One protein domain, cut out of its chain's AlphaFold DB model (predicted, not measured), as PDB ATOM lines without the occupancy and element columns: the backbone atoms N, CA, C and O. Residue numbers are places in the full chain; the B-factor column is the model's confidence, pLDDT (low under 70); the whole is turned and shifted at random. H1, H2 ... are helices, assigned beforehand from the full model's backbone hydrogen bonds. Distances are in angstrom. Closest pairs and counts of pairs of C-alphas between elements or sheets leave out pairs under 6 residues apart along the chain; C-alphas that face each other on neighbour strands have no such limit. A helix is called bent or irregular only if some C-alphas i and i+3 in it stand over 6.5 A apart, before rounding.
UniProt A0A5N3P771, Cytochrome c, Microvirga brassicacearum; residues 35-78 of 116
ATOM      1  N   TRP A  35     -41.082  16.172  13.249       95.19
ATOM      2  CA  TRP A  35     -40.809  15.725  11.889       95.19
ATOM      3  C   TRP A  35     -42.009  14.972  11.312       95.19
ATOM      4  O   TRP A  35     -42.492  14.009  11.900       95.19
ATOM      5  N   ARG A  36     -42.479  15.409  10.139       95.00
ATOM      6  CA  ARG A  36     -43.579  14.784   9.392       95.00
ATOM      7  C   ARG A  36     -43.177  13.414   8.845       95.00
ATOM      8  O   ARG A  36     -43.976  12.488   8.883       95.00
ATOM      9  N   ASP A  37     -41.969  13.317   8.297       96.44
ATOM     10  CA  ASP A  37     -41.379  12.109   7.717       96.44
ATOM     11  C   ASP A  37     -39.854  12.261   7.556       96.44
ATOM     12  O   ASP A  37     -39.277  13.323   7.817       96.44
ATOM     13  N   GLY A  38     -39.194  11.186   7.112       97.00
ATOM     14  CA  GLY A  38     -37.752  11.170   6.859       97.00
ATOM     15  C   GLY A  38     -37.300  12.089   5.727       97.00
ATOM     16  O   GLY A  38     -36.196  12.629   5.782       97.00
ATOM     17  N   GLU A  39     -38.158  12.328   4.729       98.12
ATOM     18  CA  GLU A  39     -37.867  13.283   3.658       98.12
ATOM     19  C   GLU A  39     -37.734  14.701   4.218       98.12
ATOM     20  O   GLU A  39     -36.803  15.426   3.862       98.12
ATOM     21  N   GLN A  40     -38.614  15.102   5.138       98.06
ATOM     22  CA  GLN A  40     -38.530  16.415   5.767       98.06
ATOM     23  C   GLN A  40     -37.233  16.578   6.569       98.06
ATOM     24  O   GLN A  40     -36.590  17.625   6.450       98.06
ATOM     25  N   VAL A  41     -36.826  15.558   7.339       98.06
ATOM     26  CA  VAL A  41     -35.533  15.550   8.051       98.06
ATOM     27  C   VAL A  41     -34.393  15.737   7.052       98.06
ATOM     28  O   VAL A  41     -33.539  16.611   7.224       98.06
ATOM     29  N   TYR A  42     -34.411  14.961   5.964       98.25
ATOM     30  CA  TYR A  42     -33.390  15.030   4.932       98.25
ATOM     31  C   TYR A  42     -33.307  16.428   4.312       98.25
ATOM     32  O   TYR A  42     -32.244  17.041   4.325       98.25
ATOM     33  N   VAL A  43     -34.417  16.968   3.808       97.38
ATOM     34  CA  VAL A  43     -34.445  18.262   3.110       97.38
ATOM     35  C   VAL A  43     -34.049  19.412   4.038       97.38
ATOM     36  O   VAL A  43     -33.335  20.324   3.622       97.38
ATOM     37  N   LYS A  44     -34.496  19.393   5.299       97.31
ATOM     38  CA  LYS A  44     -34.268  20.499   6.242       97.31
ATOM     39  C   LYS A  44     -32.922  20.458   6.951       97.31
ATOM     40  O   LYS A  44     -32.495  21.503   7.427       97.31
ATOM     41  N   VAL A  45     -32.272  19.300   7.022       97.69
ATOM     42  CA  VAL A  45     -31.022  19.144   7.774       97.69
ATOM     43  C   VAL A  45     -29.932  18.547   6.896       97.69
ATOM     44  O   VAL A  45     -28.949  19.212   6.579       97.69
ATOM     45  N   CYS A  46     -30.100  17.298   6.463       97.75
ATOM     46  CA  CYS A  46     -29.025  16.530   5.833       97.75
ATOM     47  C   CYS A  46     -28.623  17.103   4.462       97.75
ATOM     48  O   CYS A  46     -27.438  17.253   4.159       97.75
ATOM     49  N   GLY A  47     -29.603  17.461   3.634       97.19
ATOM     50  CA  GLY A  47     -29.398  17.933   2.266       97.19
ATOM     51  C   GLY A  47     -28.580  19.221   2.188       97.19
ATOM     52  O   GLY A  47     -27.826  19.401   1.237       97.19
ATOM     53  N   HIS A  48     -28.617  20.055   3.234       96.44
ATOM     54  CA  HIS A  48     -27.863  21.312   3.283       96.44
ATOM     55  C   HIS A  48     -26.356  21.092   3.090       96.44
ATOM     56  O   HIS A  48     -25.694  21.922   2.470       96.44
ATOM     57  N   CYS A  49     -25.827  19.957   3.561       97.19
ATOM     58  CA  CYS A  49     -24.432  19.563   3.359       97.19
ATOM     59  C   CYS A  49     -24.276  18.470   2.294       97.19
ATOM     60  O   CYS A  49     -23.332  18.497   1.505       97.19
ATOM     61  N   HIS A  50     -25.182  17.491   2.268       96.31
ATOM     62  CA  HIS A  50     -25.040  16.292   1.437       96.31
ATOM     63  C   HIS A  50     -25.494  16.475  -0.022       96.31
ATOM     64  O   HIS A  50     -25.239  15.595  -0.843       96.31
ATOM     65  N   GLU A  51     -26.133  17.602  -0.360       94.12
ATOM     66  CA  GLU A  51     -26.431  17.998  -1.747       94.12
ATOM     67  C   GLU A  51     -25.555  19.166  -2.238       94.12
ATOM     68  O   GLU A  51     -25.473  19.406  -3.439       94.12
ATOM     69  N   SER A  52     -24.856  19.862  -1.335       91.44
ATOM     70  CA  SER A  52     -23.989  21.012  -1.649       91.44
ATOM     71  C   SER A  52     -22.506  20.652  -1.816       91.44
ATOM     72  O   SER A  52     -21.681  21.529  -2.060       91.44
ATOM     73  N   GLY A  53     -22.152  19.371  -1.684       90.38
ATOM     74  CA  GLY A  53     -20.774  18.885  -1.811       90.38
ATOM     75  C   GLY A  53     -19.911  19.064  -0.559       90.38
ATOM     76  O   GLY A  53     -18.728  18.737  -0.594       90.38
ATOM     77  N   VAL A  54     -20.484  19.543   0.552       95.25
ATOM     78  CA  VAL A  54     -19.805  19.582   1.860       95.25
ATOM     79  C   VAL A  54     -19.673  18.171   2.435       95.25
ATOM     80  O   VAL A  54     -18.624  17.797   2.955       95.25
ATOM     81  N   GLY A  55     -20.748  17.385   2.345       94.62
ATOM     82  CA  GLY A  55     -20.782  15.978   2.728       94.62
ATOM     83  C   GLY A  55     -20.858  15.052   1.510       94.62
ATOM     84  O   GLY A  55     -21.219  15.487   0.414       94.62
ATOM     85  N   PRO A  56     -20.569  13.750   1.683       94.56
ATOM     86  CA  PRO A  56     -20.720  12.773   0.612       94.56
ATOM     87  C   PRO A  56     -22.190  12.607   0.218       94.56
ATOM     88  O   PRO A  56     -23.085  12.730   1.052       94.56
ATOM     89  N   VAL A  57     -22.448  12.236  -1.033       95.50
ATOM     90  CA  VAL A  57     -23.809  11.938  -1.499       95.50
ATOM     91  C   VAL A  57     -24.391  10.761  -0.703       95.50
ATOM     92  O   VAL A  57     -23.736   9.726  -0.538       95.50
ATOM     93  N   LEU A  58     -25.617  10.923  -0.195       96.31
ATOM     94  CA  LEU A  58     -26.325   9.891   0.583       96.31
ATOM     95  C   LEU A  58     -27.357   9.110  -0.243       96.31
ATOM     96  O   LEU A  58     -27.508   7.906  -0.054       96.31
ATOM     97  N   LYS A  59     -28.065   9.784  -1.158       96.06
ATOM     98  CA  LYS A  59     -29.112   9.183  -1.999       96.06
ATOM     99  C   LYS A  59     -28.533   8.121  -2.939       96.06
ATOM    100  O   LYS A  59     -27.423   8.275  -3.443       96.06
ATOM    101  N   GLY A  60     -29.291   7.050  -3.181       95.88
ATOM    102  CA  GLY A  60     -28.880   5.930  -4.031       95.88
ATOM    103  C   GLY A  60     -27.911   4.938  -3.391       95.88
ATOM    104  O   GLY A  60     -27.410   4.058  -4.085       95.88
ATOM    105  N   ARG A  61     -27.631   5.068  -2.089       94.94
ATOM    106  CA  ARG A  61     -26.707   4.183  -1.363       94.94
ATOM    107  C   ARG A  61     -27.391   3.089  -0.544       94.94
ATOM    108  O   ARG A  61     -26.685   2.275   0.041       94.94
ATOM    109  N   GLY A  62     -28.723   3.078  -0.480       94.31
ATOM    110  CA  GLY A  62     -29.469   2.060   0.264       94.31
ATOM    111  C   GLY A  62     -29.145   2.054   1.764       94.31
ATOM    112  O   GLY A  62     -29.002   0.983   2.339       94.31
ATOM    113  N   LEU A  63     -28.929   3.228   2.372       93.56
ATOM    114  CA  LEU A  63     -28.465   3.341   3.761       93.56
ATOM    115  C   LEU A  63     -29.636   3.154   4.738       93.56
ATOM    116  O   LEU A  63     -30.514   4.018   4.755       93.56
ATOM    117  N   PRO A  64     -29.647   2.090   5.563       94.12
ATOM    118  CA  PRO A  64     -30.692   1.891   6.557       94.12
ATOM    119  C   PRO A  64     -30.390   2.685   7.842       94.12
ATOM    120  O   PRO A  64     -29.270   3.171   8.049       94.12
ATOM    121  N   ALA A  65     -31.387   2.830   8.716       93.50
ATOM    122  CA  ALA A  65     -31.297   3.665   9.915       93.50
ATOM    123  C   ALA A  65     -30.161   3.243  10.860       93.50
ATOM    124  O   ALA A  65     -29.461   4.091  11.414       93.50
ATOM    125  N   GLU A  66     -29.905   1.943  10.983       94.31
ATOM    126  CA  GLU A  66     -28.885   1.367  11.861       94.31
ATOM    127  C   GLU A  66     -27.473   1.780  11.431       94.31
ATOM    128  O   GLU A  66     -26.593   1.968  12.270       94.31
ATOM    129  N   ALA A  67     -27.260   1.977  10.127       94.06
ATOM    130  CA  ALA A  67     -25.994   2.470   9.595       94.06
ATOM    131  C   ALA A  67     -25.821   3.983   9.822       94.06
ATOM    132  O   ALA A  67     -24.702   4.463  10.008       94.06
ATOM    133  N   LEU A  68     -26.921   4.743   9.813       95.69
ATOM    134  CA  LEU A  68     -26.920   6.199   9.982       95.69
ATOM    135  C   LEU A  68     -26.853   6.623  11.450       95.69
ATOM    136  O   LEU A  68     -26.288   7.673  11.758       95.69
ATOM    137  N   ALA A  69     -27.416   5.820  12.351       96.56
ATOM    138  CA  ALA A  69     -27.515   6.110  13.772       96.56
ATOM    139  C   ALA A  69     -26.179   6.449  14.443       96.56
ATOM    140  O   ALA A  69     -26.085   7.533  15.022       96.56
ATOM    141  N   PRO A  70     -25.117   5.625  14.348       97.19
ATOM    142  CA  PRO A  70     -23.862   5.944  15.022       97.19
ATOM    143  C   PRO A  70     -23.231   7.238  14.497       97.19
ATOM    144  O   PRO A  70     -22.684   8.000  15.288       97.19
ATOM    145  N   ILE A  71     -23.354   7.523  13.196       97.75
ATOM    146  CA  ILE A  71     -22.809   8.738  12.573       97.75
ATOM    147  C   ILE A  71     -23.628   9.963  12.985       97.75
ATOM    148  O   ILE A  71     -23.073  10.999  13.327       97.75
ATOM    149  N   THR A  72     -24.954   9.848  13.003       97.44
ATOM    150  CA  THR A  72     -25.851  10.951  13.369       97.44
ATOM    151  C   THR A  72     -25.738  11.282  14.856       97.44
ATOM    152  O   THR A  72     -25.819  12.447  15.228       97.44
ATOM    153  N   ARG A  73     -25.516  10.281  15.718       97.44
ATOM    154  CA  ARG A  73     -25.419  10.463  17.175       97.44
ATOM    155  C   ARG A  73     -24.045  10.928  17.647       97.44
ATOM    156  O   ARG A  73     -23.980  11.645  18.640       97.44
ATOM    157  N   HIS A  74     -22.972  10.550  16.957       97.69
ATOM    158  CA  HIS A  74     -21.604  10.864  17.392       97.69
ATOM    159  C   HIS A  74     -20.859  11.828  16.464       97.69
ATOM    160  O   HIS A  74     -19.812  12.349  16.843       97.69
ATOM    161  N   GLY A  75     -21.401  12.103  15.278       97.19
ATOM    162  CA  GLY A  75     -20.685  12.796  14.217       97.19
ATOM    163  C   GLY A  75     -19.619  11.911  13.567       97.19
ATOM    164  O   GLY A  75     -19.316  10.803  14.015       97.19
ATOM    165  N   LEU A  76     -19.038  12.410  12.476       96.62
ATOM    166  CA  LEU A  76     -17.902  11.780  11.805       96.62
ATOM    167  C   LEU A  76     -17.060  12.849  11.103       96.62
ATOM    168  O   LEU A  76     -17.503  13.476  10.139       96.62
ATOM    169  N   SER A  77     -15.826  13.041  11.568       95.62
ATOM    170  CA  SER A  77     -14.925  14.084  11.065       95.62
ATOM    171  C   SER A  77     -15.569  15.479  11.150       95.62
ATOM    172  O   SER A  77     -15.838  15.950  12.249       95.62
ATOM    173  N   ALA A  78     -15.812  16.149  10.017       95.88
ATOM    174  CA  ALA A  78     -16.456  17.463   9.976       95.88
ATOM    175  C   ALA A  78     -17.991  17.399  10.097       95.88
ATOM    176  O   ALA A  78     -18.628  18.436  10.269       95.88
TER     177      ALA A  78
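Overview. This is residues 35 to 78 of the 116 residues of the protein "Cytochrome c" of Microvirga brassicacearum (UniProt A0A5N3P771). Two short helices, H1 and H2, are held apart by a long winding loop, residues 51 to 64, in an open arrangement with no contact between the helices. Residues 60 to 71, the last part of the loop and most of H2, stick out from the rest. The printed part has 44 residues with two named helices, H1 then H2, and no named strand; the class is all helix. By its radius of gyration of the C-alphas, 10.5 A, the whole is compact, and the C-alphas span 29 by 24 by 19 A.

Along the chain. H1 is residues 38 to 50, 14.7 A from first to last C-alpha, and begins at C-alpha 38 at (-37.752, 11.170, 6.859). H2 is residues 65 to 74, 14.2 A long by the same measure, and ends at C-alpha 74 at (-21.604, 10.864, 17.392).

Arrangement. H1 and H2 are apart, with no C-alpha of the one within 8 A of the other. H1 is only just irregular, with C-alphas 44 and 47 at 6.8 A. H2 is only just irregular too, with C-alphas 67 and 70 at 6.8 A. Of the O i to N i+4 pairs, 6 of 9 in H1 and 4 of 6 in H2 are within hydrogen-bond range.

Size, cuts and confidence. The two C-alphas farthest apart are those of Arg 36 and Ser 77, at 28.7 A. The printed part has no cut. The link from H1 to H2, 14 residues, is long. Residues 60 to 71, of which 65 to 71 belong to H2, stand free; the other 32 residues span 29 by 21 by 13 A. The mean pLDDT of the printed part is 95.9, and no printed residue is under 70.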